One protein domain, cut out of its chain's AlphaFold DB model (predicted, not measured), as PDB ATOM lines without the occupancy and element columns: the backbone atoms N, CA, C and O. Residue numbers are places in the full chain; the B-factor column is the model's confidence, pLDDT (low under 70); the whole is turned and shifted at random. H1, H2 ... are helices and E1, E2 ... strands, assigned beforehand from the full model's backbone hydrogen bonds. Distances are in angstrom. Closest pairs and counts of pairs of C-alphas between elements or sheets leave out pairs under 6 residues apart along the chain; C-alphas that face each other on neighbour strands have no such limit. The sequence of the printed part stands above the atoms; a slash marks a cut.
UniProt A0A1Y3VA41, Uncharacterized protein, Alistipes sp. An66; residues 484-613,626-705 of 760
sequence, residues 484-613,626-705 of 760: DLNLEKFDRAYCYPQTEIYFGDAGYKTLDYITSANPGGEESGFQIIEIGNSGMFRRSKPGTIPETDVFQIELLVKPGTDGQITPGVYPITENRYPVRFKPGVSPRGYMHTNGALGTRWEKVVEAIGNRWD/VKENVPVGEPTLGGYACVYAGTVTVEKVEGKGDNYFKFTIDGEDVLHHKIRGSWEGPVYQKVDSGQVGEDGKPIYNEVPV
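This is residues 484 to 613 and 626 to 705 of the 760 residues of an uncharacterized protein of Alistipes sp. An66 (UniProt A0A1Y3VA41). A twisted sheet folds back on itself: E6, E11, E12 and the first part of E13 make one layer, crossed over a second layer of E1, E4 and E5 and only partly face to face with it. E9 and E10 run on from E5 as a long two-stranded arm with H2 packed on it, E13 and E14 make a second arm, and the small hairpins E2-E3 and E7-E8 sit at the sides. The printed part has 210 residues, with 14 named strands and two short named helices; along the chain E1, E2 and E3 come before H1, E4 lies between H1 and H2, and the other strands, E5 to E14, follow H2; the class is mostly strand, the ten-stranded sheet is branched and mixed, with E13 paired to E1, E12 and E14, and the last four strands, E11 to E14, form a meander, each strand the antiparallel neighbour of the one before. The whole is compact, with a radius of gyration of the C-alphas of 18.2 A, and only just elongated, spanning 58 by 39 by 34 A.

The N and O pairs named here are within hydrogen-bond range. E1, residues 493 to 498, has antiparallel E4, residues 525 to 531, on one side (N 496 and O 528, 2.8 A) and parallel E13, residues 674 to 692, on the other side (N 495 and O 684, 2.9 A). E2, residues 500 to 502, and E3, residues 508 to 510, form a hairpin (N 501 and O 509, 2.9 A). H1, residues 512 to 516, is not on the branched sheet. H2, residues 534 to 537, is on it, over E9, residues 600 to 612, at a height over the sheet of 7.3 A. E5, residues 548 to 557, is antiparallel to E4 at 167 degrees (N 529 and O 553, 2.8 A) and to E9 at 137 degrees (N 550 and O 602, 2.9 A). E6, residues 568 to 571, is an edge strand antiparallel to E11, residues 645 to 652 (N 570 and O 648, 2.8 A); the closest C-alphas of E5 and E6, Leu 555 and Tyr 570, are 7.4 A apart. E7, residues 590 to 592, and E8, residues 595 to 597, form a hairpin (N 592 and O 595, 2.9 A). E10, residues 626 to 642, is antiparallel to E9 (N 603 and O 639, 2.8 A). E12, residues 660 to 668, forms hairpins with E11 (N 649 and O 664, 2.8 A) and E13 (N 663 and O 679, 2.8 A), as E14, residues 698 to 704, does with E13 (N 687 and O 701, 2.9 A). In H1 the O i to N i+4 pair is within range; H2 is too short for one, and its O i to N i+3 pair is within range.

E1 begins at C-alpha 493 (-43.344, 21.557, 13.509) and runs on into E2 at 97 degrees. E5 measures 28.7 A, E9 34.5 A and E10 37.3 A; E10 bends by 60 degrees at residue 633. E13, 42.8 A, bends by 77 degrees at residue 689. E14 ends at C-alpha 704 (-34.704, 16.110, 14.776).

The two C-alphas farthest apart, those of Pro 519 and Asp 613, are 58.8 A apart. Residues 614 to 625 are not printed; C-alphas 613 and 626 are 6.5 A apart across the cut. Of the links printed whole, E6 to E7 is long. Mean pLDDT of the printed part is 87.7; residues 504 to 505, 593 to 594, 612 to 613, 626 and 694 to 697 are under 70.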
ATOM      1  N   ASP A 484     -54.034  37.877  13.645       92.25
ATOM      2  CA  ASP A 484     -53.011  37.462  14.604       92.25
ATOM      3  C   ASP A 484     -53.099  35.941  14.817       92.25
ATOM      4  O   ASP A 484     -54.070  35.424  15.368       92.25
ATOM      5  N   LEU A 485     -52.084  35.219  14.345       92.50
ATOM      6  CA  LEU A 485     -52.011  33.760  14.338       92.50
ATOM      7  C   LEU A 485     -51.915  33.195  15.757       92.50
ATOM      8  O   LEU A 485     -50.985  33.510  16.505       92.50
ATOM      9  N   ASN A 486     -52.788  32.241  16.073       90.00
ATOM     10  CA  ASN A 486     -52.693  31.425  17.274       90.00
ATOM     11  C   ASN A 486     -52.152  30.023  16.954       90.00
ATOM     12  O   ASN A 486     -52.896  29.100  16.619       90.00
ATOM     13  N   LEU A 487     -50.836  29.858  17.108       92.06
ATOM     14  CA  LEU A 487     -50.120  28.601  16.846       92.06
ATOM     15  C   LEU A 487     -49.711  27.857  18.130       92.06
ATOM     16  O   LEU A 487     -49.008  26.849  18.066       92.06
ATOM     17  N   GLU A 488     -50.151  28.319  19.304       86.19
ATOM     18  CA  GLU A 488     -49.693  27.823  20.614       86.19
ATOM     19  C   GLU A 488     -50.054  26.355  20.881       86.19
ATOM     20  O   GLU A 488     -49.445  25.699  21.727       86.19
ATOM     21  N   LYS A 489     -51.038  25.810  20.155       86.12
ATOM     22  CA  LYS A 489     -51.480  24.417  20.312       86.12
ATOM     23  C   LYS A 489     -50.475  23.389  19.793       86.12
ATOM     24  O   LYS A 489     -50.618  22.209  20.113       86.12
ATOM     25  N   PHE A 490     -49.488  23.802  19.000       91.38
ATOM     26  CA  PHE A 490     -48.513  22.889  18.410       91.38
ATOM     27  C   PHE A 490     -47.206  22.913  19.192       91.38
ATOM     28  O   PHE A 490     -46.530  23.935  19.278       91.38
ATOM     29  N   ASP A 491     -46.828  21.755  19.732       91.94
ATOM     30  CA  ASP A 491     -45.581  21.564  20.477       91.94
ATOM     31  C   ASP A 491     -44.371  21.302  19.567       91.94
ATOM     32  O   ASP A 491     -43.242  21.247  20.049       91.94
ATOM     33  N   ARG A 492     -44.604  21.099  18.265       93.25
ATOM     34  CA  ARG A 492     -43.591  20.807  17.248       93.25
ATOM     35  C   ARG A 492     -44.063  21.197  15.848       93.25
ATOM     36  O   ARG A 492     -45.264  21.264  15.590       93.25
ATOM     37  N   ALA A 493     -43.108  21.351  14.937       95.62
ATOM     38  CA  ALA A 493     -43.344  21.557  13.509       95.62
ATOM     39  C   ALA A 493     -42.623  20.492  12.675       95.62
ATOM     40  O   ALA A 493     -41.697  19.827  13.157       95.62
ATOM     41  N   TYR A 494     -43.028  20.343  11.414       94.75
ATOM     42  CA  TYR A 494     -42.425  19.380  10.495       94.75
ATOM     43  C   TYR A 494     -41.780  20.061   9.294       94.75
ATOM     44  O   TYR A 494     -42.387  20.936   8.685       94.75
ATOM     45  N   CYS A 495     -40.572  19.628   8.939       95.44
ATOM     46  CA  CYS A 495     -39.901  19.988   7.695       95.44
ATOM     47  C   CYS A 495     -40.031  18.848   6.677       95.44
ATOM     48  O   CYS A 495     -39.728  17.688   6.977       95.44
ATOM     49  N   TYR A 496     -40.449  19.198   5.464       93.62
ATOM     50  CA  TYR A 496     -40.552  18.299   4.325       93.62
ATOM     51  C   TYR A 496     -39.697  18.832   3.171       93.62
ATOM     52  O   TYR A 496     -40.145  19.736   2.457       93.62
ATOM     53  N   PRO A 497     -38.501  18.264   2.948       94.31
ATOM     54  CA  PRO A 497     -37.716  18.541   1.751       94.31
ATOM     55  C   PRO A 497     -38.511  18.179   0.496       94.31
ATOM     56  O   PRO A 497     -39.159  17.131   0.448       94.31
ATOM     57  N   GLN A 498     -38.473  19.040  -0.515       94.38
ATOM     58  CA  GLN A 498     -39.237  18.887  -1.749       94.38
ATOM     59  C   GLN A 498     -38.318  18.865  -2.965       94.38
ATOM     60  O   GLN A 498     -37.327  19.588  -3.037       94.38
ATOM     61  N   THR A 499     -38.698  18.080  -3.969       93.75
ATOM     62  CA  THR A 499     -37.990  18.000  -5.258       93.75
ATOM     63  C   THR A 499     -38.700  18.753  -6.379       93.75
ATOM     64  O   THR A 499     -38.142  18.907  -7.466       93.75
ATOM     65  N   GLU A 500     -39.930  19.205  -6.135       93.25
ATOM     66  CA  GLU A 500     -40.760  19.917  -7.102       93.25
ATOM     67  C   GLU A 500     -41.368  21.171  -6.477       93.25
ATOM     68  O   GLU A 500     -41.709  21.188  -5.298       93.25
ATOM     69  N   ILE A 501     -41.525  22.217  -7.282       92.19
ATOM     70  CA  ILE A 501     -42.130  23.490  -6.890       92.19
ATOM     71  C   ILE A 501     -43.103  23.961  -7.977       92.19
ATOM     72  O   ILE A 501     -42.920  23.690  -9.165       92.19
ATOM     73  N   TYR A 502     -44.172  24.639  -7.565       88.56
ATOM     74  CA  TYR A 502     -45.198  25.159  -8.466       88.56
ATOM     75  C   TYR A 502     -44.828  26.524  -9.072       88.56
ATOM     76  O   TYR A 502     -44.476  27.452  -8.335       88.56
ATOM     77  N   PHE A 503     -44.992  26.656 -10.395       81.56
ATOM     78  CA  PHE A 503     -44.670  27.841 -11.204       81.56
ATOM     79  C   PHE A 503     -45.884  28.388 -11.978       81.56
ATOM     80  O   PHE A 503     -45.868  28.429 -13.211       81.56
ATOM     81  N   GLY A 504     -46.954  28.793 -11.289       68.12
ATOM     82  CA  GLY A 504     -48.140  29.372 -11.940       68.12
ATOM     83  C   GLY A 504     -48.644  28.513 -13.110       68.12
ATOM     84  O   GLY A 504     -48.778  27.296 -12.982       68.12
ATOM     85  N   ASP A 505     -48.818  29.129 -14.281       65.12
ATOM     86  CA  ASP A 505     -49.302  28.475 -15.510       65.12
ATOM     87  C   ASP A 505     -48.460  27.271 -15.976       65.12
ATOM     88  O   ASP A 505     -48.957  26.407 -16.698       65.12
ATOM     89  N   ALA A 506     -47.186  27.173 -15.575       75.19
ATOM     90  CA  ALA A 506     -46.322  26.049 -15.943       75.19
ATOM     91  C   ALA A 506     -46.550  24.792 -15.077       75.19
ATOM     92  O   ALA A 506     -46.047  23.715 -15.427       75.19
ATOM     93  N   GLY A 507     -47.311  24.909 -13.984       83.94
ATOM     94  CA  GLY A 507     -47.581  23.823 -13.045       83.94
ATOM     95  C   GLY A 507     -46.385  23.474 -12.154       83.94
ATOM     96  O   GLY A 507     -45.442  24.253 -12.012       83.94
ATOM     97  N   TYR A 508     -46.424  22.285 -11.549       89.88
ATOM     98  CA  TYR A 508     -45.289  21.731 -10.804       89.88
ATOM     99  C   TYR A 508     -44.150  21.345 -11.756       89.88
ATOM    100  O   TYR A 508     -44.382  20.749 -12.814       89.88
ATOM    101  N   LYS A 509     -42.917  21.703 -11.385       92.31
ATOM    102  CA  LYS A 509     -41.679  21.305 -12.070       92.31
ATOM    103  C   LYS A 509     -40.615  20.924 -11.049       92.31
ATOM    104  O   LYS A 509     -40.653  21.394  -9.914       92.31
ATOM    105  N   THR A 510     -39.632  20.140 -11.483       94.25
ATOM    106  CA  THR A 510     -38.421  19.862 -10.701       94.25
ATOM    107  C   THR A 510     -37.610  21.135 -10.442       94.25
ATOM    108  O   THR A 510     -37.706  22.106 -11.198       94.25
ATOM    109  N   LEU A 511     -36.784  21.138  -9.389       92.75
ATOM    110  CA  LEU A 511     -35.976  22.311  -9.011       92.75
ATOM    111  C   LEU A 511     -35.000  22.770 -10.112       92.75
ATOM    112  O   LEU A 511     -34.775  23.971 -10.253       92.75
ATOM    113  N   ASP A 512     -34.518  21.863 -10.971       92.62
ATOM    114  CA  ASP A 512     -33.678  22.192 -12.141       92.62
ATOM    115  C   ASP A 512     -34.369  23.150 -13.131       92.62
ATOM    116  O   ASP A 512     -33.723  23.829 -13.937       92.62
ATOM    117  N   TYR A 513     -35.702  23.236 -13.086       90.50
ATOM    118  CA  TYR A 513     -36.455  24.187 -13.897       90.50
ATOM    119  C   TYR A 513     -36.207  25.642 -13.483       90.50
ATOM    120  O   TYR A 513     -36.292  26.529 -14.330       90.50
ATOM    121  N   ILE A 514     -35.850  25.898 -12.214       90.38
ATOM    122  CA  ILE A 514     -35.561  27.251 -11.717       90.38
ATOM    123  C   ILE A 514     -34.472  27.897 -12.576       90.38
ATOM    124  O   ILE A 514     -34.653  29.013 -13.057       90.38
ATOM    125  N   THR A 515     -33.371  27.186 -12.812       91.06
ATOM    126  CA  THR A 515     -32.203  27.703 -13.538       91.06
ATOM    127  C   THR A 515     -32.323  27.554 -15.053       91.06
ATOM    128  O   THR A 515     -31.759  28.362 -15.789       91.06
ATOM    129  N   SER A 516     -33.058  26.548 -15.542       88.75
ATOM    130  CA  SER A 516     -33.199  26.290 -16.984       88.75
ATOM    131  C   SER A 516     -34.328  27.073 -17.669       88.75
ATOM    132  O   SER A 516     -34.372  27.125 -18.902       88.75
ATOM    133  N   ALA A 517     -35.227  27.704 -16.908       83.31
ATOM    134  CA  ALA A 517     -36.225  28.625 -17.445       83.31
ATOM    135  C   ALA A 517     -35.591  29.915 -18.008       83.31
ATOM    136  O   ALA A 517     -34.459  30.267 -17.688       83.31
ATOM    137  N   ASN A 518     -36.331  30.650 -18.846       77.50
ATOM    138  CA  ASN A 518     -35.883  31.931 -19.401       77.50
ATOM    139  C   ASN A 518     -36.947  33.031 -19.193       77.50
ATOM    140  O   ASN A 518     -37.980  32.981 -19.866       77.50
ATOM    141  N   PRO A 519     -36.713  34.031 -18.320       80.62
ATOM    142  CA  PRO A 519     -35.546  34.179 -17.444       80.62
ATOM    143  C   PRO A 519     -35.568  33.185 -16.269       80.62
ATOM    144  O   PRO A 519     -36.612  32.961 -15.655       80.62
ATOM    145  N   GLY A 520     -34.409  32.602 -15.964       84.06
ATOM    146  CA  GLY A 520     -34.213  31.660 -14.857       84.06
ATOM    147  C   GLY A 520     -33.828  32.356 -13.551       84.06
ATOM    148  O   GLY A 520     -33.424  33.520 -13.552       84.06
ATOM    149  N   GLY A 521     -33.988  31.641 -12.441       89.12
ATOM    150  CA  GLY A 521     -33.536  32.022 -11.103       89.12
ATOM    151  C   GLY A 521     -32.197  31.391 -10.724       89.12
ATOM    152  O   GLY A 521     -31.438  30.930 -11.576       89.12
ATOM    153  N   GLU A 522     -31.923  31.351  -9.422       94.00
ATOM    154  CA  GLU A 522     -30.716  30.750  -8.851       94.00
ATOM    155  C   GLU A 522     -30.986  29.325  -8.350       94.00
ATOM    156  O   GLU A 522     -32.067  29.007  -7.847       94.00
ATOM    157  N   GLU A 523     -29.976  28.462  -8.459       94.69
ATOM    158  CA  GLU A 523     -30.043  27.087  -7.963       94.69
ATOM    159  C   GLU A 523     -30.401  27.073  -6.469       94.69
ATOM    160  O   GLU A 523     -29.752  27.730  -5.652       94.69
ATOM    161  N   SER A 524     -31.460  26.345  -6.114       94.88
ATOM    162  CA  SER A 524     -32.055  26.373  -4.775       94.88
ATOM    163  C   SER A 524     -32.463  24.972  -4.328       94.88
ATOM    164  O   SER A 524     -32.957  24.186  -5.133       94.88
ATOM    165  N   GLY A 525     -32.301  24.678  -3.038       95.75
ATOM    166  CA  GLY A 525     -33.061  23.630  -2.357       95.75
ATOM    167  C   GLY A 525     -34.446  24.152  -1.970       95.75
ATOM    168  O   GLY A 525     -34.643  25.366  -1.871       95.75
ATOM    169  N   PHE A 526     -35.407  23.261  -1.737       96.75
ATOM    170  CA  PHE A 526     -36.778  23.639  -1.397       96.75
ATOM    171  C   PHE A 526     -37.301  22.791  -0.238       96.75
ATOM    172  O   PHE A 526     -37.157  21.570  -0.239       96.75
ATOM    173  N   GLN A 527     -37.909  23.446   0.747       96.19
ATOM    174  CA  GLN A 527     -38.537  22.784   1.883       96.19
ATOM    175  C   GLN A 527     -39.878  23.425   2.227       96.19
ATOM    176  O   GLN A 527     -40.075  24.633   2.059       96.19
ATOM    177  N   ILE A 528     -40.780  22.598   2.744       96.31
ATOM    178  CA  ILE A 528     -42.055  23.014   3.318       96.31
ATOM    179  C   ILE A 528     -41.979  22.820   4.827       96.31
ATOM    180  O   ILE A 528     -41.667  21.723   5.289       96.31
ATOM    181  N   ILE A 529     -42.282  23.869   5.585       96.56
ATOM    182  CA  ILE A 529     -42.447  23.808   7.036       96.56
ATOM    183  C   ILE A 529     -43.939  23.851   7.357       96.56
ATOM    184  O   ILE A 529     -44.638  24.761   6.919       96.56
ATOM    185  N   GLU A 530     -44.423  22.884   8.128       95.31
ATOM    186  CA  GLU A 530     -45.800  22.841   8.625       95.31
ATOM    187  C   GLU A 530     -45.821  23.036  10.142       95.31
ATOM    188  O   GLU A 530     -45.297  22.203  10.892       95.31
ATOM    189  N   ILE A 531     -46.448  24.125  10.593       95.06
ATOM    190  CA  ILE A 531     -46.793  24.366  11.996       95.06
ATOM    191  C   ILE A 531     -48.270  23.995  12.151       95.06
ATOM    192  O   ILE A 531     -49.171  24.792  11.878       95.06
ATOM    193  N   GLY A 532     -48.494  22.734  12.517       89.00
ATOM    194  CA  GLY A 532     -49.808  22.103  12.427       89.00
ATOM    195  C   GLY A 532     -50.220  21.772  10.986       89.00
ATOM    196  O   GLY A 532     -49.663  22.278  10.017       89.00
ATOM    197  N   ASN A 533     -51.198  20.878  10.844       82.31
ATOM    198  CA  ASN A 533     -51.835  20.536   9.569       82.31
ATOM    199  C   ASN A 533     -53.241  19.982   9.855       82.31
ATOM    200  O   ASN A 533     -53.409  19.181  10.779       82.31
ATOM    201  N   SER A 534     -54.244  20.361   9.057       70.19
ATOM    202  CA  SER A 534     -55.623  19.854   9.168       70.19
ATOM    203  C   SER A 534     -55.699  18.319   9.157       70.19
ATOM    204  O   SER A 534     -56.489  17.721   9.885       70.19
ATOM    205  N   GLY A 535     -54.808  17.654   8.417       73.62
ATOM    206  CA  GLY A 535     -54.690  16.199   8.358       73.62
ATOM    207  C   GLY A 535     -54.397  15.521   9.703       73.62
ATOM    208  O   GLY A 535     -54.743  14.350   9.863       73.62
ATOM    209  N   MET A 536     -53.815  16.234  10.675       76.50
ATOM    210  CA  MET A 536     -53.507  15.699  12.010       76.50
ATOM    211  C   MET A 536     -54.759  15.393  12.834       76.50
ATOM    212  O   MET A 536     -54.709  14.554  13.729       76.50
ATOM    213  N   PHE A 537     -55.879  16.042  12.515       79.62
ATOM    214  CA  PHE A 537     -57.141  15.884  13.232       79.62
ATOM    215  C   PHE A 537     -58.095  14.888  12.559       79.62
ATOM    216  O   PHE A 537     -59.213  14.697  13.038       79.62
ATOM    217  N   ARG A 538     -57.690  14.238  11.459       74.69
ATOM    218  CA  ARG A 538     -58.527  13.231  10.785       74.69
ATOM    219  C   ARG A 538     -58.849  12.078  11.729       74.69
ATOM    220  O   ARG A 538     -57.952  11.558  12.391       74.69
ATOM    221  N   ARG A 539     -60.109  11.626  11.716       71.62
ATOM    222  CA  ARG A 539     -60.622  10.559  12.600       71.62
ATOM    223  C   ARG A 539     -60.532  10.895  14.095       71.62
ATOM    224  O   ARG A 539     -60.396   9.990  14.924       71.62
ATOM    225  N   SER A 540     -60.584  12.178  14.445       78.06
ATOM    226  CA  SER A 540     -60.730  12.585  15.844       78.06
ATOM    227  C   SER A 540     -62.090  12.147  16.376       78.06
ATOM    228  O   SER A 540     -63.024  11.870  15.622       78.06
ATOM    229  N   LYS A 541     -62.231  12.085  17.701       81.38
ATOM    230  CA  LYS A 541     -63.556  11.855  18.277       81.38
ATOM    231  C   LYS A 541     -64.458  13.054  17.947       81.38
ATOM    232  O   LYS A 541     -63.993  14.191  18.050       81.38
ATOM    233  N   PRO A 542     -65.731  12.832  17.607       80.94
ATOM    234  CA  PRO A 542     -66.680  13.922  17.436       80.94
ATOM    235  C   PRO A 542     -66.733  14.854  18.652       80.94
ATOM    236  O   PRO A 542     -66.754  14.383  19.790       80.94
ATOM    237  N   GLY A 543     -66.734  16.161  18.406       79.69
ATOM    238  CA  GLY A 543     -66.708  17.225  19.408       79.69
ATOM    239  C   GLY A 543     -65.323  17.526  19.990       79.69
ATOM    240  O   GLY A 543     -65.241  18.260  20.973       79.69
ATOM    241  N   THR A 544     -64.245  16.922  19.470       85.19
ATOM    242  CA  THR A 544     -62.890  17.065  20.048       85.19
ATOM    243  C   THR A 544     -61.897  17.804  19.163       85.19
ATOM    244  O   THR A 544     -60.783  18.068  19.618       85.19
ATOM    245  N   ILE A 545     -62.271  18.153  17.927       85.50
ATOM    246  CA  ILE A 545     -61.375  18.898  17.042       85.50
ATOM    247  C   ILE A 545     -61.367  20.361  17.494       85.50
ATOM    248  O   ILE A 545     -62.419  21.002  17.506       85.50
ATOM    249  N   PRO A 546     -60.205  20.909  17.885       84.38
ATOM    250  CA  PRO A 546     -60.125  22.298  18.285       84.38
ATOM    251  C   PRO A 546     -60.294  23.224  17.081       84.38
ATOM    252  O   PRO A 546     -59.695  22.996  16.033       84.38
ATOM    253  N   GLU A 547     -60.984  24.341  17.289       89.44
ATOM    254  CA  GLU A 547     -60.798  25.516  16.442       89.44
ATOM    255  C   GLU A 547     -59.376  26.055  16.664       89.44
ATOM    256  O   GLU A 547     -58.967  26.310  17.809       89.44
ATOM    257  N   THR A 548     -58.573  26.100  15.601       91.44
ATOM    258  CA  THR A 548     -57.163  26.510  15.664       91.44
ATOM    259  C   THR A 548     -56.635  26.930  14.301       91.44
ATOM    260  O   THR A 548     -57.084  26.425  13.272       91.44
ATOM    261  N   ASP A 549     -55.630  27.800  14.310       94.81
ATOM    262  CA  ASP A 549     -54.881  28.155  13.111       94.81
ATOM    263  C   ASP A 549     -53.824  27.097  12.819       94.81
ATOM    264  O   ASP A 549     -53.228  26.549  13.742       94.81
ATOM    265  N   VAL A 550     -53.570  26.824  11.545       94.25
ATOM    266  CA  VAL A 550     -52.374  26.109  11.088       94.25
ATOM    267  C   VAL A 550     -51.675  26.949  10.030       94.25
ATOM    268  O   VAL A 550     -52.304  27.759   9.342       94.25
ATOM    269  N   PHE A 551     -50.363  26.773   9.901       96.06
ATOM    270  CA  PHE A 551     -49.573  27.585   8.985       96.06
ATOM    271  C   PHE A 551     -48.552  26.747   8.221       96.06
ATOM    272  O   PHE A 551     -47.764  26.008   8.814       96.06
ATOM    273  N   GLN A 552     -48.551  26.890   6.895       95.88
ATOM    274  CA  GLN A 552     -47.572  26.267   6.010       95.88
ATOM    275  C   GLN A 552     -46.640  27.337   5.440       95.88
ATOM    276  O   GLN A 552     -47.094  28.368   4.946       95.88
ATOM    277  N   ILE A 553     -45.336  27.065   5.453       97.25
ATOM    278  CA  ILE A 553     -44.289  27.961   4.963       97.25
ATOM    279  C   ILE A 553     -43.483  27.251   3.883       97.25
ATOM    280  O   ILE A 553     -42.946  26.171   4.110       97.25
ATOM    281  N   GLU A 554     -43.345  27.876   2.721       97.31
ATOM    282  CA  GLU A 554     -42.404  27.445   1.691       97.31
ATOM    283  C   GLU A 554     -41.111  28.253   1.797       97.31
ATOM    284  O   GLU A 554     -41.153  29.482   1.778       97.31
ATOM    285  N   LEU A 555     -39.958  27.585   1.883       97.38
ATOM    286  CA  LEU A 555     -38.650  28.242   1.957       97.38
ATOM    287  C   LEU A 555     -37.718  27.707   0.870       97.38
ATOM    288  O   LEU A 555     -37.490  26.498   0.773       97.38
ATOM    289  N   LEU A 556     -37.125  28.613   0.091       96.56
ATOM    290  CA  LEU A 556     -36.001  28.285  -0.781       96.56
ATOM    291  C   LEU A 556     -34.694  28.438  -0.009       96.56
ATOM    292  O   LEU A 556     -34.388  29.500   0.531       96.56
ATOM    293  N   VAL A 557     -33.912  27.368   0.044       95.81
ATOM    294  CA  VAL A 557     -32.650  27.284   0.789       95.81
ATOM    295  C   VAL A 557     -31.487  26.981  -0.144       95.81
ATOM    296  O   VAL A 557     -31.659  26.845  -1.354       95.81
ATOM    297  N   LYS A 558     -30.270  26.903   0.397       94.19
ATOM    298  CA  LYS A 558     -29.118  26.505  -0.413       94.19
ATOM    299  C   LYS A 558     -29.277  25.047  -0.865       94.19
ATOM    300  O   LYS A 558     -29.733  24.225  -0.064       94.19
ATOM    301  N   PRO A 559     -28.882  24.705  -2.102       93.31
ATOM    302  CA  PRO A 559     -28.863  23.318  -2.555       93.31
ATOM    303  C   PRO A 559     -28.140  22.405  -1.553       93.31
ATOM    304  O   PRO A 559     -27.066  22.750  -1.058       93.31
ATOM    305  N   GLY A 560     -28.750  21.263  -1.222       91.19
ATOM    306  CA  GLY A 560     -28.215  20.292  -0.261       91.19
ATOM    307  C   GLY A 560     -28.469  20.610   1.219       91.19
ATOM    308  O   GLY A 560     -27.990  19.871   2.077       91.19
ATOM    309  N   THR A 561     -29.203  21.684   1.531       93.62
ATOM    310  CA  THR A 561     -29.624  22.036   2.907       93.62
ATOM    311  C   THR A 561     -31.136  21.925   3.120       93.62
ATOM    312  O   THR A 561     -31.653  22.377   4.131       93.62
ATOM    313  N   ASP A 562     -31.858  21.310   2.184       90.88
ATOM    314  CA  ASP A 562     -33.319  21.134   2.185       90.88
ATOM    315  C   ASP A 562     -33.852  20.274   3.345       90.88
ATOM    316  O   ASP A 562     -35.003  20.436   3.733       90.88
ATOM    317  N   GLY A 563     -33.013  19.424   3.949       91.06
ATOM    318  CA  GLY A 563     -33.301  18.700   5.199       91.06
ATOM    319  C   GLY A 563     -32.844  19.409   6.479       91.06
ATOM    320  O   GLY A 563     -32.746  18.767   7.522       91.06
ATOM    321  N   GLN A 564     -32.489  20.694   6.408       94.25
ATOM    322  CA  GLN A 564     -31.978  21.500   7.522       94.25
ATOM    323  C   GLN A 564     -32.701  22.851   7.583       94.25
ATOM    324  O   GLN A 564     -33.163  23.384   6.575       94.25
ATOM    325  N   ILE A 565     -32.734  23.475   8.761       95.38
ATOM    326  CA  ILE A 565     -33.251  24.844   8.887       95.38
ATOM    327  C   ILE A 565     -32.102  25.841   8.760       95.38
ATOM    328  O   ILE A 565     -31.114  25.777   9.490       95.38
ATOM    329  N   THR A 566     -32.244  26.789   7.838       95.12
ATOM    330  CA  THR A 566     -31.307  27.905   7.674       95.12
ATOM    331  C   THR A 566     -31.925  29.152   8.311       95.12
ATOM    332  O   THR A 566     -32.955  29.611   7.824       95.12
ATOM    333  N   PRO A 567     -31.365  29.689   9.410       95.19
ATOM    334  CA  PRO A 567     -31.832  30.950   9.982       95.19
ATOM    335  C   PRO A 567     -31.695  32.136   9.015       95.19
ATOM    336  O   PRO A 567     -30.857  32.132   8.108       95.19
ATOM    337  N   GLY A 568     -32.520  33.158   9.223       94.44
ATOM    338  CA  GLY A 568     -32.497  34.417   8.483       94.44
ATOM    339  C   GLY A 568     -33.887  34.950   8.132       94.44
ATOM    340  O   GLY A 568     -34.915  34.393   8.523       94.44
ATOM    341  N   VAL A 569     -33.912  36.049   7.375       94.94
ATOM    342  CA  VAL A 569     -35.145  36.711   6.923       94.94
ATOM    343  C   VAL A 569     -35.444  36.321   5.480       94.94
ATOM    344  O   VAL A 569     -34.671  36.633   4.576       94.94
ATOM    345  N   TYR A 570     -36.592  35.691   5.268       96.50
ATOM    346  CA  TYR A 570     -37.086  35.240   3.975       96.50
ATOM    347  C   TYR A 570     -38.179  36.191   3.473       96.50
ATOM    348  O   TYR A 570     -39.333  36.073   3.897       96.50
ATOM    349  N   PRO A 571     -37.869  37.143   2.576       94.19
ATOM    350  CA  PRO A 571     -38.899  37.947   1.938       94.19
ATOM    351  C   PRO A 571     -39.811  37.074   1.073       94.19
ATOM    352  O   PRO A 571     -39.348  36.166   0.373       94.19
ATOM    353  N   ILE A 572     -41.105  37.386   1.109       95.00
ATOM    354  CA  ILE A 572     -42.116  36.748   0.272       95.00
ATOM    355  C   ILE A 572     -41.916  37.195  -1.181       95.00
ATOM    356  O   ILE A 572     -41.737  38.384  -1.463       95.00
ATOM    357  N   THR A 573     -41.911  36.254  -2.125       88.44
ATOM    358  CA  THR A 573     -41.720  36.584  -3.541       88.44
ATOM    359  C   THR A 573     -42.952  37.269  -4.126       88.44
ATOM    360  O   THR A 573     -44.077  36.835  -3.926       88.44
ATOM    361  N   GLU A 574     -42.746  38.296  -4.952       78.38
ATOM    362  CA  GLU A 574     -43.839  39.026  -5.615       78.38
ATOM    363  C   GLU A 574     -44.710  38.127  -6.514       78.38
ATOM    364  O   GLU A 574     -45.906  38.348  -6.664       78.38
ATOM    365  N   ASN A 575     -44.113  37.106  -7.130       81.81
ATOM    366  CA  ASN A 575     -44.766  36.116  -7.986       81.81
ATOM    367  C   ASN A 575     -44.028  34.774  -7.881       81.81
ATOM    368  O   ASN A 575     -42.976  34.674  -7.240       81.81
ATOM    369  N   ARG A 576     -44.590  33.736  -8.507       86.94
ATOM    370  CA  ARG A 576     -43.997  32.392  -8.573       86.94
ATOM    371  C   ARG A 576     -43.283  32.131  -9.905       86.94
ATOM    372  O   ARG A 576     -43.371  31.033 -10.448       86.94
ATOM    373  N   TYR A 577     -42.612  33.145 -10.460       83.44
ATOM    374  CA  TYR A 577     -41.790  32.970 -11.659       83.44
ATOM    375  C   TYR A 577     -40.354  32.562 -11.310       83.44
ATOM    376  O   TYR A 577     -39.804  33.080 -10.334       83.44
ATOM    377  N   PRO A 578     -39.709  31.715 -12.138       84.75
ATOM    378  CA  PRO A 578     -38.354  31.221 -11.888       84.75
ATOM    379  C   PRO A 578     -37.341  32.318 -11.547       84.75
ATOM    380  O   PRO A 578     -36.606  32.184 -10.582       84.75
ATOM    381  N   VAL A 579     -37.371  33.455 -12.249       84.00
ATOM    382  CA  VAL A 579     -36.467  34.603 -12.024       84.00
ATOM    383  C   VAL A 579     -36.509  35.203 -10.611       84.00
ATOM    384  O   VAL A 579     -35.593  35.922 -10.216       84.00
ATOM    385  N   ARG A 580     -37.577  34.964  -9.839       85.25
ATOM    386  CA  ARG A 580     -37.694  35.435  -8.449       85.25
ATOM    387  C   ARG A 580     -37.160  34.426  -7.433       85.25
ATOM    388  O   ARG A 580     -37.037  34.773  -6.261       85.25
ATOM    389  N   PHE A 581     -36.869  33.200  -7.856       91.62
ATOM    390  CA  PHE A 581     -36.468  32.111  -6.977       91.62
ATOM    391  C   PHE A 581     -34.952  32.072  -6.822       91.62
ATOM    392  O   PHE A 581     -34.205  32.035  -7.798       91.62
ATOM    393  N   LYS A 582     -34.519  32.114  -5.565       93.75
ATOM    394  CA  LYS A 582     -33.129  32.011  -5.126       93.75
ATOM    395  C   LYS A 582     -33.088  31.569  -3.663       93.75
ATOM    396  O   LYS A 582     -34.091  31.748  -2.966       93.75
ATOM    397  N   PRO A 583     -31.958  31.063  -3.149       95.75
ATOM    398  CA  PRO A 583     -31.832  30.773  -1.726       95.75
ATOM    399  C   PRO A 583     -32.110  32.017  -0.865       95.75
ATOM    400  O   PRO A 583     -31.609  33.105  -1.155       95.75
ATOM    401  N   GLY A 584     -32.882  31.849   0.210       95.12
ATOM    402  CA  GLY A 584     -33.198  32.909   1.169       95.12
ATOM    403  C   GLY A 584     -34.481  33.683   0.871       95.12
ATOM    404  O   GLY A 584     -34.627  34.792   1.364       95.12
ATOM    405  N   VAL A 585     -35.405  33.144   0.068       95.50
ATOM    406  CA  VAL A 585     -36.742  33.734  -0.155       95.50
ATOM    407  C   VAL A 585     -37.844  32.729   0.162       95.50
ATOM    408  O   VAL A 585     -37.621  31.517   0.116       95.50
ATOM    409  N   SER A 586     -39.036  33.231   0.468       96.94
ATOM    410  CA  SER A 586     -40.227  32.408   0.658       96.94
ATOM    411  C   SER A 586     -41.170  32.601  -0.532       96.94
ATOM    412  O   SER A 586     -41.632  33.716  -0.775       96.94
ATOM    413  N   PRO A 587     -41.434  31.566  -1.346       94.75
ATOM    414  CA  PRO A 587     -42.417  31.673  -2.412       94.75
ATOM    415  C   PRO A 587     -43.798  32.054  -1.862       94.75
ATOM    416  O   PRO A 587     -44.288  31.427  -0.919       94.75
ATOM    417  N   ARG A 588     -44.448  33.058  -2.463       91.88
ATOM    418  CA  ARG A 588     -45.821  33.432  -2.079       91.88
ATOM    419  C   ARG A 588     -46.824  32.303  -2.277       91.88
ATOM    420  O   ARG A 588     -46.643  31.456  -3.156       91.88
ATOM    421  N   GLY A 589     -47.909  32.332  -1.514       91.81
ATOM    422  CA  GLY A 589     -49.061  31.466  -1.741       91.81
ATOM    423  C   GLY A 589     -49.728  31.712  -3.102       91.81
ATOM    424  O   GLY A 589     -49.439  32.688  -3.806       91.81
ATOM    425  N   TYR A 590     -50.602  30.792  -3.495       87.81
ATOM    426  CA  TYR A 590     -51.348  30.851  -4.750       87.81
ATOM    427  C   TYR A 590     -52.663  30.074  -4.658       87.81
ATOM    428  O   TYR A 590     -52.768  29.097  -3.918       87.81
ATOM    429  N   MET A 591     -53.649  30.476  -5.459       81.88
ATOM    430  CA  MET A 591     -54.892  29.725  -5.615       81.88
ATOM    431  C   MET A 591     -54.748  28.665  -6.712       81.88
ATOM    432  O   MET A 591     -54.364  28.969  -7.841       81.88
ATOM    433  N   HIS A 592     -55.055  27.413  -6.387       76.56
ATOM    434  CA  HIS A 592     -55.139  26.302  -7.334       76.56
ATOM    435  C   HIS A 592     -56.587  25.811  -7.425       76.56
ATOM    436  O   HIS A 592     -57.403  26.076  -6.547       76.56
ATOM    437  N   THR A 593     -56.915  24.995  -8.431       69.44
ATOM    438  CA  THR A 593     -58.234  24.332  -8.517       69.44
ATOM    439  C   THR A 593     -58.569  23.466  -7.296       69.44
ATOM    440  O   THR A 593     -59.727  23.120  -7.093       69.44
ATOM    441  N   ASN A 594     -57.563  23.132  -6.483       67.62
ATOM    442  CA  ASN A 594     -57.688  22.322  -5.274       67.62
ATOM    443  C   ASN A 594     -57.656  23.168  -3.983       67.62
ATOM    444  O   ASN A 594     -57.547  22.592  -2.906       67.62
ATOM    445  N   GLY A 595     -57.729  24.502  -4.084       75.06
ATOM    446  CA  GLY A 595     -57.713  25.434  -2.952       75.06
ATOM    447  C   GLY A 595     -56.452  26.300  -2.869       75.06
ATOM    448  O   GLY A 595     -55.601  26.279  -3.764       75.06
ATOM    449  N   ALA A 596     -56.353  27.073  -1.787       83.50
ATOM    450  CA  ALA A 596     -55.187  27.887  -1.454       83.50
ATOM    451  C   ALA A 596     -53.983  26.988  -1.125       83.50
ATOM    452  O   ALA A 596     -54.094  26.082  -0.302       83.50
ATOM    453  N   LEU A 597     -52.836  27.219  -1.768       87.62
ATOM    454  CA  LEU A 597     -51.610  26.422  -1.640       87.62
ATOM    455  C   LEU A 597     -50.372  27.321  -1.467       87.62
ATOM    456  O   LEU A 597     -50.427  28.540  -1.624       87.62
ATOM    457  N   GLY A 598     -49.229  26.710  -1.147       91.38
ATOM    458  CA  GLY A 598     -47.965  27.411  -0.906       91.38
ATOM    459  C   GLY A 598     -47.839  27.944   0.521       91.38
ATOM    460  O   GLY A 598     -48.356  27.320   1.450       91.38
ATOM    461  N   THR A 599     -47.150  29.079   0.691       96.19
ATOM    462  CA  THR A 599     -47.065  29.789   1.980       96.19
ATOM    463  C   THR A 599     -48.422  30.393   2.330       96.19
ATOM    464  O   THR A 599     -48.891  31.305   1.640       96.19
ATOM    465  N   ARG A 600     -49.077  29.857   3.362       95.06
ATOM    466  CA  ARG A 600     -50.484  30.152   3.657       95.06
ATOM    467  C   ARG A 600     -50.879  29.863   5.101       95.06
ATOM    468  O   ARG A 600     -50.271  29.027   5.774       95.06
ATOM    469  N   TRP A 601     -51.978  30.491   5.491       95.75
ATOM    470  CA  TRP A 601     -52.758  30.189   6.681       95.75
ATOM    471  C   TRP A 601     -54.021  29.396   6.326       95.75
ATOM    472  O   TRP A 601     -54.644  29.632   5.286       95.75
ATOM    473  N   GLU A 602     -54.417  28.494   7.222       93.81
ATOM    474  CA  GLU A 602     -55.714  27.818   7.214       93.81
ATOM    475  C   GLU A 602     -56.301  27.808   8.635       93.81
ATOM    476  O   GLU A 602     -55.599  27.524   9.609       93.81
ATOM    477  N   LYS A 603     -57.612  28.042   8.749       93.38
ATOM    478  CA  LYS A 603     -58.370  27.834   9.985       93.38
ATOM    479  C   LYS A 603     -58.970  26.440   9.986       93.38
ATOM    480  O   LYS A 603     -59.803  26.123   9.134       93.38
ATOM    481  N   VAL A 604     -58.595  25.618  10.957       90.56
ATOM    482  CA  VAL A 604     -59.172  24.284  11.138       90.56
ATOM    483  C   VAL A 604     -60.362  24.378  12.080       90.56
ATOM    484  O   VAL A 604     -60.249  24.923  13.176       90.56
ATOM    485  N   VAL A 605     -61.496  23.825  11.654       90.00
ATOM    486  CA  VAL A 605     -62.712  23.680  12.467       90.00
ATOM    487  C   VAL A 605     -63.258  22.259  12.353       90.00
ATOM    488  O   VAL A 605     -62.904  21.508  11.442       90.00
ATOM    489  N   GLU A 606     -64.130  21.873  13.279       87.25
ATOM    490  CA  GLU A 606     -64.823  20.592  13.194       87.25
ATOM    491  C   GLU A 606     -65.943  20.632  12.147       87.25
ATOM    492  O   GLU A 606     -66.767  21.546  12.129       87.25
ATOM    493  N   ALA A 607     -65.998  19.619  11.282       85.38
ATOM    494  CA  ALA A 607     -67.086  19.468  10.333       85.38
ATOM    495  C   ALA A 607     -68.396  19.114  11.054       85.38
ATOM    496  O   ALA A 607     -68.443  18.232  11.919       85.38
ATOM    497  N   ILE A 608     -69.476  19.772  10.634       83.38
ATOM    498  CA  ILE A 608     -70.847  19.479  11.053       83.38
ATOM    499  C   ILE A 608     -71.551  18.743   9.916       83.38
ATOM    500  O   ILE A 608     -71.518  19.183   8.767       83.38
ATOM    501  N   GLY A 609     -72.185  17.618  10.227       81.31
ATOM    502  CA  GLY A 609     -72.853  16.793   9.230       81.31
ATOM    503  C   GLY A 609     -73.770  15.744   9.840       81.31
ATOM    504  O   GLY A 609     -74.103  15.783  11.025       81.31
ATOM    505  N   ASN A 610     -74.192  14.802   9.002       79.56
ATOM    506  CA  ASN A 610     -75.071  13.715   9.412       79.56
ATOM    507  C   ASN A 610     -74.229  12.506   9.818       79.56
ATOM    508  O   ASN A 610     -73.383  12.051   9.045       79.56
ATOM    509  N   ARG A 611     -74.470  11.976  11.019       71.12
ATOM    510  CA  ARG A 611     -73.706  10.865  11.596       71.12
ATOM    511  C   ARG A 611     -74.626   9.729  12.031       71.12
ATOM    512  O   ARG A 611     -75.714   9.965  12.548       71.12
ATOM    513  N   TRP A 612     -74.162   8.496  11.847       65.06
ATOM    514  CA  TRP A 612     -74.801   7.299  12.390       65.06
ATOM    515  C   TRP A 612     -74.406   7.105  13.863       65.06
ATOM    516  O   TRP A 612     -73.232   7.248  14.202       65.06
ATOM    517  N   ASP A 613     -75.359   6.793  14.746       57.25
ATOM    518  CA  ASP A 613     -75.055   6.438  16.139       57.25
ATOM    519  C   ASP A 613     -74.485   5.009  16.213       57.25
ATOM    520  O   ASP A 613     -75.206   4.038  16.436       57.25
ATOM    521  N   VAL A 626     -80.024   8.340  12.486       68.81
ATOM    522  CA  VAL A 626     -79.085   9.348  11.967       68.81
ATOM    523  C   VAL A 626     -79.267  10.638  12.757       68.81
ATOM    524  O   VAL A 626     -80.344  11.231  12.740       68.81
ATOM    525  N   LYS A 627     -78.203  11.104  13.411       71.31
ATOM    526  CA  LYS A 627     -78.159  12.447  13.991       71.31
ATOM    527  C   LYS A 627     -77.762  13.439  12.910       71.31
ATOM    528  O   LYS A 627     -76.682  13.330  12.332       71.31
ATOM    529  N   GLU A 628     -78.644  14.390  12.637       79.38
ATOM    530  CA  GLU A 628     -78.407  15.462  11.671       79.38
ATOM    531  C   GLU A 628     -77.737  16.668  12.334       79.38
ATOM    532  O   GLU A 628     -78.020  16.984  13.490       79.38
ATOM    533  N   ASN A 629     -76.881  17.367  11.584       79.88
ATOM    534  CA  ASN A 629     -76.195  18.591  12.021       79.88
ATOM    535  C   ASN A 629     -75.407  18.443  13.333       79.88
ATOM    536  O   ASN A 629     -75.436  19.325  14.195       79.88
ATOM    537  N   VAL A 630     -74.678  17.337  13.484       80.44
ATOM    538  CA  VAL A 630     -73.800  17.093  14.635       80.44
ATOM    539  C   VAL A 630     -72.328  17.071  14.214       80.44
ATOM    540  O   VAL A 630     -72.032  16.835  13.041       80.44
ATOM    541  N   PRO A 631     -71.387  17.297  15.147       82.88
ATOM    542  CA  PRO A 631     -69.969  17.100  14.879       82.88
ATOM    543  C   PRO A 631     -69.688  15.673  14.393       82.88
ATOM    544  O   PRO A 631     -70.208  14.705  14.959       82.88
ATOM    545  N   VAL A 632     -68.885  15.536  13.335       80.06
ATOM    546  CA  VAL A 632     -68.599  14.228  12.715       80.06
ATOM    547  C   VAL A 632     -67.183  13.712  12.975       80.06
ATOM    548  O   VAL A 632     -66.858  12.616  12.530       80.06
ATOM    549  N   GLY A 633     -66.348  14.444  13.726       78.44
ATOM    550  CA  GLY A 633     -64.970  14.025  14.015       78.44
ATOM    551  C   GLY A 633     -64.022  14.121  12.814       78.44
ATOM    552  O   GLY A 633     -62.952  13.510  12.813       78.44
ATOM    553  N   GLU A 634     -64.405  14.897  11.797       82.50
ATOM    554  CA  GLU A 634     -63.568  15.213  10.641       82.50
ATOM    555  C   GLU A 634     -63.235  16.712  10.625       82.50
ATOM    556  O   GLU A 634     -64.120  17.535  10.870       82.50
ATOM    557  N   PRO A 635     -61.976  17.096  10.360       85.69
ATOM    558  CA  PRO A 635     -61.598  18.494  10.230       85.69
ATOM    559  C   PRO A 635     -62.058  19.054   8.881       85.69
ATOM    560  O   PRO A 635     -61.981  18.377   7.854       85.69
ATOM    561  N   THR A 636     -62.472  20.317   8.868       86.38
ATOM    562  CA  THR A 636     -62.749  21.087   7.650       86.38
ATOM    563  C   THR A 636     -62.105  22.472   7.731       86.38
ATOM    564  O   THR A 636     -61.678  22.914   8.800       86.38
ATOM    565  N   LEU A 637     -62.012  23.148   6.587       86.19
ATOM    566  CA  LEU A 637     -61.518  24.519   6.502       86.19
ATOM    567  C   LEU A 637     -62.627  25.490   6.919       86.19
ATOM    568  O   LEU A 637     -63.682  25.534   6.289       86.19
ATOM    569  N   GLY A 638     -62.376  26.256   7.979       85.94
ATOM    570  CA  GLY A 638     -63.208  27.384   8.404       85.94
ATOM    571  C   GLY A 638     -62.770  28.722   7.801       85.94
ATOM    572  O   GLY A 638     -63.485  29.708   7.934       85.94
ATOM    573  N   GLY A 639     -61.600  28.764   7.159       90.44
ATOM    574  CA  GLY A 639     -61.013  29.947   6.530       90.44
ATOM    575  C   GLY A 639     -59.625  29.645   5.968       90.44
ATOM    576  O   GLY A 639     -59.011  28.642   6.345       90.44
ATOM    577  N   TYR A 640     -59.143  30.474   5.047       92.12
ATOM    578  CA  TYR A 640     -57.817  30.341   4.444       92.12
ATOM    579  C   TYR A 640     -57.300  31.681   3.911       92.12
ATOM    580  O   TYR A 640     -58.084  32.554   3.550       92.12
ATOM    581  N   ALA A 641     -55.978  31.835   3.825       93.19
ATOM    582  CA  ALA A 641     -55.350  32.981   3.171       93.19
ATOM    583  C   ALA A 641     -53.943  32.652   2.677       93.19
ATOM    584  O   ALA A 641     -53.093  32.166   3.428       93.19
ATOM    585  N   CYS A 642     -53.676  32.953   1.409       93.62
ATOM    586  CA  CYS A 642     -52.335  32.907   0.846       93.62
ATOM    587  C   CYS A 642     -51.531  34.151   1.232       93.62
ATOM    588  O   CYS A 642     -52.010  35.271   1.079       93.62
ATOM    589  N   VAL A 643     -50.267  33.973   1.622       94.75
ATOM    590  CA  VAL A 643     -49.361  35.104   1.872       94.75
ATOM    591  C   VAL A 643     -48.769  35.579   0.549       94.75
ATOM    592  O   VAL A 643     -48.041  34.833  -0.107       94.75
ATOM    593  N   TYR A 644     -49.094  36.801   0.135       88.12
ATOM    594  CA  TYR A 644     -48.711  37.412  -1.142       88.12
ATOM    595  C   TYR A 644     -47.531  38.382  -1.013       88.12
ATOM    596  O   TYR A 644     -46.779  38.550  -1.976       88.12
ATOM    597  N   ALA A 645     -47.344  38.984   0.161       86.81
ATOM    598  CA  ALA A 645     -46.223  39.870   0.469       86.81
ATOM    599  C   ALA A 645     -45.794  39.744   1.942       86.81
ATOM    600  O   ALA A 645     -46.428  39.039   2.724       86.81
ATOM    601  N   GLY A 646     -44.695  40.410   2.309       91.44
ATOM    602  CA  GLY A 646     -44.157  40.413   3.671       91.44
ATOM    603  C   GLY A 646     -42.906  39.552   3.836       91.44
ATOM    604  O   GLY A 646     -42.119  39.390   2.898       91.44
ATOM    605  N   THR A 647     -42.686  39.036   5.044       95.50
ATOM    606  CA  THR A 647     -41.499  38.252   5.398       95.50
ATOM    607  C   THR A 647     -41.824  37.090   6.333       95.50
ATOM    608  O   THR A 647     -42.771  37.135   7.117       95.50
ATOM    609  N   VAL A 648     -40.982  36.061   6.272       97.00
ATOM    610  CA  VAL A 648     -40.875  35.021   7.294       97.00
ATOM    611  C   VAL A 648     -39.473  35.091   7.876       97.00
ATOM    612  O   VAL A 648     -38.488  34.960   7.155       97.00
ATOM    613  N   THR A 649     -39.365  35.296   9.180       97.19
ATOM    614  CA  THR A 649     -38.084  35.319   9.889       97.19
ATOM    615  C   THR A 649     -37.904  34.020  10.654       97.19
ATOM    616  O   THR A 649     -38.805  33.601  11.378       97.19
ATOM    617  N   VAL A 650     -36.745  33.385  10.490       97.31
ATOM    618  CA  VAL A 650     -36.399  32.123  11.144       97.31
ATOM    619  C   VAL A 650     -35.172  32.333  12.018       97.31
ATOM    620  O   VAL A 650     -34.118  32.725  11.525       97.31
ATOM    621  N   GLU A 651     -35.287  32.032  13.304       95.94
ATOM    622  CA  GLU A 651     -34.217  32.203  14.285       95.94
ATOM    623  C   GLU A 651     -33.880  30.863  14.937       95.94
ATOM    624  O   GLU A 651     -34.761  30.045  15.228       95.94
ATOM    625  N   LYS A 652     -32.591  30.632  15.195       95.38
ATOM    626  CA  LYS A 652     -32.153  29.514  16.027       95.38
ATOM    627  C   LYS A 652     -32.384  29.871  17.495       95.38
ATOM    628  O   LYS A 652     -31.979  30.938  17.940       95.38
ATOM    629  N   VAL A 653     -33.015  28.974  18.257       94.75
ATOM    630  CA  VAL A 653     -33.237  29.202  19.692       94.75
ATOM    631  C   VAL A 653     -32.080  28.610  20.482       94.75
ATOM    632  O   VAL A 653     -31.912  27.389  20.559       94.75
ATOM    633  N   GLU A 654     -31.285  29.486  21.083       90.69
ATOM    634  CA  GLU A 654     -30.139  29.096  21.895       90.69
ATOM    635  C   GLU A 654     -30.565  28.421  23.210       90.69
ATOM    636  O   GLU A 654     -31.562  28.778  23.838       90.69
ATOM    637  N   GLY A 655     -29.799  27.416  23.639       87.06
ATOM    638  CA  GLY A 655     -29.977  26.760  24.940       87.06
ATOM    639  C   GLY A 655     -31.163  25.791  25.079       87.06
ATOM    640  O   GLY A 655     -31.315  25.208  26.151       87.06
ATOM    641  N   LYS A 656     -31.978  25.571  24.032       87.38
ATOM    642  CA  LYS A 656     -33.121  24.623  24.056       87.38
ATOM    643  C   LYS A 656     -32.919  23.326  23.258       87.38
ATOM    644  O   LYS A 656     -33.720  22.407  23.390       87.38
ATOM    645  N   GLY A 657     -31.832  23.220  22.494       86.56
ATOM    646  CA  GLY A 657     -31.455  22.030  21.720       86.56
ATOM    647  C   GLY A 657     -31.268  22.316  20.227       86.56
ATOM    648  O   GLY A 657     -31.752  23.318  19.697       86.56
ATOM    649  N   ASP A 658     -30.576  21.419  19.522       88.81
ATOM    650  CA  ASP A 658     -30.135  21.636  18.133       88.81
ATOM    651  C   ASP A 658     -31.280  21.717  17.112       88.81
ATOM    652  O   ASP A 658     -31.090  22.280  16.031       88.81
ATOM    653  N   ASN A 659     -32.493  21.300  17.483       95.62
ATOM    654  CA  ASN A 659     -33.687  21.342  16.636       95.62
ATOM    655  C   ASN A 659     -34.730  22.409  16.999       95.62
ATOM    656  O   ASN A 659     -35.792  22.431  16.385       95.62
ATOM    657  N   TYR A 660     -34.458  23.289  17.967       97.06
ATOM    658  CA  TYR A 660     -35.373  24.380  18.319       97.06
ATOM    659  C   TYR A 660     -35.183  25.617  17.438       97.06
ATOM    660  O   TYR A 660     -34.056  26.105  17.286       97.06
ATOM    661  N   PHE A 661     -36.292  26.135  16.911       97.50
ATOM    662  CA  PHE A 661     -36.342  27.330  16.069       97.50
ATOM    663  C   PHE A 661     -37.545  28.196  16.426       97.50
ATOM    664  O   PHE A 661     -38.551  27.700  16.939       97.50
ATOM    665  N   LYS A 662     -37.438  29.486  16.119       96.94
ATOM    666  CA  LYS A 662     -38.540  30.438  16.178       96.94
ATOM    667  C   LYS A 662     -38.851  30.928  14.771       96.94
ATOM    668  O   LYS A 662     -37.954  31.368  14.057       96.94
ATOM    669  N   PHE A 663     -40.117  30.851  14.392       97.50
ATOM    670  CA  PHE A 663     -40.648  31.379  13.143       97.50
ATOM    671  C   PHE A 663     -41.499  32.595  13.475       97.50
ATOM    672  O   PHE A 663     -42.419  32.494  14.281       97.50
ATOM    673  N   THR A 664     -41.196  33.732  12.861       97.44
ATOM    674  CA  THR A 664     -41.993  34.958  12.963       97.44
ATOM    675  C   THR A 664     -42.536  35.286  11.580       97.44
ATOM    676  O   THR A 664     -41.767  35.445  10.634       97.44
ATOM    677  N   ILE A 665     -43.855  35.356  11.464       96.56
ATOM    678  CA  ILE A 665     -44.577  35.669  10.239       96.56
ATOM    679  C   ILE A 665     -45.015  37.130  10.326       96.56
ATOM    680  O   ILE A 665     -45.662  37.527  11.294       96.56
ATOM    681  N   ASP A 666     -44.660  37.912   9.311       93.81
ATOM    682  CA  ASP A 666     -45.193  39.254   9.069       93.81
ATOM    683  C   ASP A 666     -45.572  39.331   7.590       93.81
ATOM    684  O   ASP A 666     -44.796  39.780   6.741       93.81
ATOM    685  N   GLY A 667     -46.715  38.724   7.277       90.88
ATOM    686  CA  GLY A 667     -47.228  38.520   5.932       90.88
ATOM    687  C   GLY A 667     -48.407  39.426   5.596       90.88
ATOM    688  O   GLY A 667     -48.971  40.104   6.453       90.88
ATOM    689  N   GLU A 668     -48.799  39.408   4.329       88.62
ATOM    690  CA  GLU A 668     -49.959  40.127   3.808       88.62
ATOM    691  C   GLU A 668     -50.654  39.293   2.724       88.62
ATOM    692  O   GLU A 668     -49.963  38.680   1.904       88.62
ATOM    693  N   ASP A 669     -51.988  39.242   2.725       88.50
ATOM    694  CA  ASP A 669     -52.786  38.505   1.733       88.50
ATOM    695  C   ASP A 669     -53.072  39.315   0.446       88.50
ATOM    696  O   ASP A 669     -52.595  40.436   0.271       88.50
ATOM    697  N   VAL A 670     -53.838  38.747  -0.498       80.38
ATOM    698  CA  VAL A 670     -54.227  39.439  -1.748       80.38
ATOM    699  C   VAL A 670     -55.104  40.672  -1.519       80.38
ATOM    700  O   VAL A 670     -55.115  41.586  -2.344       80.38
ATOM    701  N   LEU A 671     -55.832  40.690  -0.403       75.75
ATOM    702  CA  LEU A 671     -56.756  41.749  -0.016       75.75
ATOM    703  C   LEU A 671     -56.080  42.832   0.833       75.75
ATOM    704  O   LEU A 671     -56.734  43.837   1.126       75.75
ATOM    705  N   HIS A 672     -54.785  42.662   1.119       74.75
ATOM    706  CA  HIS A 672     -53.910  43.500   1.932       74.75
ATOM    707  C   HIS A 672     -54.107  43.400   3.457       74.75
ATOM    708  O   HIS A 672     -53.577  44.235   4.189       74.75
ATOM    709  N   HIS A 673     -54.791  42.367   3.957       81.62
ATOM    710  CA  HIS A 673     -54.844  42.070   5.391       81.62
ATOM    711  C   HIS A 673     -53.494  41.560   5.891       81.62
ATOM    712  O   HIS A 673     -52.836  40.745   5.233       81.62
ATOM    713  N   LYS A 674     -53.087  42.000   7.081       85.56
ATOM    714  CA  LYS A 674     -51.863  41.535   7.740       85.56
ATOM    715  C   LYS A 674     -52.072  40.154   8.337       85.56
ATOM    716  O   LYS A 674     -53.086  39.899   8.967       85.56
ATOM    717  N   ILE A 675     -51.083  39.283   8.181       93.12
ATOM    718  CA  ILE A 675     -51.043  37.957   8.798       93.12
ATOM    719  C   ILE A 675     -49.794  37.910   9.669       93.12
ATOM    720  O   ILE A 675     -48.678  37.817   9.151       93.12
ATOM    721  N   ARG A 676     -49.969  38.024  10.985       95.31
ATOM    722  CA  ARG A 676     -48.873  38.180  11.943       95.31
ATOM    723  C   ARG A 676     -48.879  37.082  12.979       95.31
ATOM    724  O   ARG A 676     -49.926  36.618  13.396       95.31
ATOM    725  N   GLY A 677     -47.705  36.686  13.440       93.69
ATOM    726  CA  GLY A 677     -47.593  35.810  14.597       93.69
ATOM    727  C   GLY A 677     -46.228  35.171  14.704       93.69
ATOM    728  O   GLY A 677     -45.373  35.322  13.831       93.69
ATOM    729  N   SER A 678     -46.009  34.445  15.793       95.56
ATOM    730  CA  SER A 678     -44.769  33.704  15.973       95.56
ATOM    731  C   SER A 678     -45.010  32.361  16.628       95.56
ATOM    732  O   SER A 678     -45.909  32.218  17.453       95.56
ATOM    733  N   TRP A 679     -44.176  31.392  16.277       97.38
ATOM    734  CA  TRP A 679     -44.172  30.067  16.874       97.38
ATOM    735  C   TRP A 679     -42.738  29.665  17.212       97.38
ATOM    736  O   TRP A 679     -41.828  29.858  16.405       97.38
ATOM    737  N   GLU A 680     -42.536  29.105  18.403       96.56
ATOM    738  CA  GLU A 680     -41.242  28.617  18.875       96.56
ATOM    739  C   GLU A 680     -41.362  27.151  19.284       96.56
ATOM    740  O   GLU A 680     -42.167  26.803  20.148       96.56
ATOM    741  N   GLY A 681     -40.517  26.292  18.717       96.31
ATOM    742  CA  GLY A 681     -40.511  24.889  19.092       96.31
ATOM    743  C   GLY A 681     -39.519  24.026  18.313       96.31
ATOM    744  O   GLY A 681     -38.775  24.514  17.456       96.31
ATOM    745  N   PRO A 682     -39.470  22.726  18.640       96.75
ATOM    746  CA  PRO A 682     -38.649  21.749  17.948       96.75
ATOM    747  C   PRO A 682     -39.201  21.411  16.554       96.75
ATOM    748  O   PRO A 682     -40.403  21.204  16.376       96.75
ATOM    749  N   VAL A 683     -38.304  21.285  15.574       97.12
ATOM    750  CA  VAL A 683     -38.627  20.886  14.195       97.12
ATOM    751  C   VAL A 683     -38.145  19.458  13.923       97.12
ATOM    752  O   VAL A 683     -37.020  19.090  14.279       97.12
ATOM    753  N   TYR A 684     -38.990  18.654  13.276       95.19
ATOM    754  CA  TYR A 684     -38.705  17.259  12.926       95.19
ATOM    755  C   TYR A 684     -38.934  16.976  11.442       95.19
ATOM    756  O   TYR A 684     -39.750  17.617  10.790       95.19
ATOM    757  N   GLN A 685     -38.259  15.963  10.912       91.75
ATOM    758  CA  GLN A 685     -38.556  15.380   9.611       91.75
ATOM    759  C   GLN A 685     -39.216  14.016   9.812       91.75
ATOM    760  O   GLN A 685     -38.751  13.210  10.622       91.75
ATOM    761  N   LYS A 686     -40.284  13.738   9.056       84.44
ATOM    762  CA  LYS A 686     -40.883  12.400   8.990       84.44
ATOM    763  C   LYS A 686     -40.128  11.555   7.977       84.44
ATOM    764  O   LYS A 686     -40.122  11.861   6.787       84.44
ATOM    765  N   VAL A 687     -39.512  10.481   8.450       81.62
ATOM    766  CA  VAL A 687     -38.772   9.525   7.623       81.62
ATOM    767  C   VAL A 687     -39.511   8.199   7.656       81.62
ATOM    768  O   VAL A 687     -39.811   7.698   8.736       81.62
ATOM    769  N   ASP A 688     -39.830   7.635   6.491       78.19
ATOM    770  CA  ASP A 688     -40.453   6.312   6.417       78.19
ATOM    771  C   ASP A 688     -39.564   5.295   7.149       78.19
ATOM    772  O   ASP A 688     -38.371   5.158   6.869       78.19
ATOM    773  N   SER A 689     -40.141   4.613   8.136       76.00
ATOM    774  CA  SER A 689     -39.443   3.597   8.922       76.00
ATOM    775  C   SER A 689     -39.215   2.299   8.138       76.00
ATOM    776  O   SER A 689     -38.513   1.409   8.621       76.00
ATOM    777  N   GLY A 690     -39.830   2.158   6.956       77.81
ATOM    778  CA  GLY A 690     -39.888   0.920   6.181       77.81
ATOM    779  C   GLY A 690     -40.821  -0.130   6.794       77.81
ATOM    780  O   GLY A 690     -40.862  -1.267   6.321       77.81
ATOM    781  N   GLN A 691     -41.550   0.225   7.854       78.38
ATOM    782  CA  GLN A 691     -42.527  -0.626   8.521       78.38
ATOM    783  C   GLN A 691     -43.939  -0.202   8.137       78.38
ATOM    784  O   GLN A 691     -44.217   0.975   7.925       78.38
ATOM    785  N   VAL A 692     -44.847  -1.171   8.082       74.56
ATOM    786  CA  VAL A 692     -46.267  -0.938   7.828       74.56
ATOM    787  C   VAL A 692     -47.024  -1.281   9.105       74.56
ATOM    788  O   VAL A 692     -46.844  -2.368   9.654       74.56
ATOM    789  N   GLY A 693     -47.824  -0.338   9.597       72.88
ATOM    790  CA  GLY A 693     -48.669  -0.514  10.771       72.88
ATOM    791  C   GLY A 693     -49.778  -1.538  10.538       72.88
ATOM    792  O   GLY A 693     -50.042  -1.961   9.412       72.88
ATOM    793  N   GLU A 694     -50.461  -1.923  11.615       67.19
ATOM    794  CA  GLU A 694     -51.574  -2.886  11.564       67.19
ATOM    795  C   GLU A 694     -52.735  -2.424  10.661       67.19
ATOM    796  O   GLU A 694     -53.519  -3.244  10.192       67.19
ATOM    797  N   ASP A 695     -52.820  -1.124  10.360       65.38
ATOM    798  CA  ASP A 695     -53.797  -0.517   9.452       65.38
ATOM    799  C   ASP A 695     -53.338  -0.457   7.980       65.38
ATOM    800  O   ASP A 695     -54.021   0.133   7.139       65.38
ATOM    801  N   GLY A 696     -52.190  -1.059   7.653       65.06
ATOM    802  CA  GLY A 696     -51.646  -1.094   6.299       65.06
ATOM    803  C   GLY A 696     -50.939   0.193   5.864       65.06
ATOM    804  O   GLY A 696     -50.604   0.315   4.684       65.06
ATOM    805  N   LYS A 697     -50.696   1.151   6.772       65.94
ATOM    806  CA  LYS A 697     -50.012   2.414   6.451       65.94
ATOM    807  C   LYS A 697     -48.534   2.411   6.844       65.94
ATOM    808  O   LYS A 697     -48.185   1.798   7.851       65.94
ATOM    809  N   PRO A 698     -47.666   3.121   6.105       71.31
ATOM    810  CA  PRO A 698     -46.277   3.312   6.507       71.31
ATOM    811  C   PRO A 698     -46.183   3.971   7.887       71.31
ATOM    812  O   PRO A 698     -46.872   4.955   8.170       71.31
ATOM    813  N   ILE A 699     -45.328   3.426   8.745       76.00
ATOM    814  CA  ILE A 699     -44.937   4.036  10.016       76.00
ATOM    815  C   ILE A 699     -43.803   5.017   9.715       76.00
ATOM    816  O   ILE A 699     -42.860   4.675   9.003       76.00
ATOM    817  N   TYR A 700     -43.857   6.218  10.284       79.50
ATOM    818  CA  TYR A 700     -42.815   7.230  10.121       79.50
ATOM    819  C   TYR A 700     -42.054   7.428  11.432       79.50
ATOM    820  O   TYR A 700     -42.662   7.545  12.495       79.50
ATOM    821  N   ASN A 701     -40.729   7.495  11.343       84.50
ATOM    822  CA  ASN A 701     -39.853   7.935  12.421       84.50
ATOM    823  C   ASN A 701     -39.694   9.459  12.372       84.50
ATOM    824  O   ASN A 701     -39.598  10.040  11.290       84.50
ATOM    825  N   GLU A 702     -39.614  10.094  13.540       88.12
ATOM    826  CA  GLU A 702     -39.316  11.523  13.660       88.12
ATOM    827  C   GLU A 702     -37.819  11.724  13.895       88.12
ATOM    828  O   GLU A 702     -37.259  11.241  14.881       88.12
ATOM    829  N   VAL A 703     -37.168  12.443  12.983       91.00
ATOM    830  CA  VAL A 703     -35.747  12.792  13.086       91.00
ATOM    831  C   VAL A 703     -35.627  14.287  13.397       91.00
ATOM    832  O   VAL A 703     -36.196  15.086  12.653       91.00
ATOM    833  N   PRO A 704     -34.925  14.697  14.473       93.25
ATOM    834  CA  PRO A 704     -34.704  16.110  14.776       93.25
ATOM    835  C   PRO A 704     -33.980  16.824  13.629       93.25
ATOM    836  O   PRO A 704     -32.936  16.359  13.170       93.25
ATOM    837  N   VAL A 705     -34.511  17.964  13.189       94.00
ATOM    838  CA  VAL A 705     -33.907  18.774  12.123       94.00
ATOM    839  C   VAL A 705     -32.944  19.773  12.741       94.00
ATOM    840  O   VAL A 705     -33.328  20.535  13.620       94.00
TER     841      VAL A 705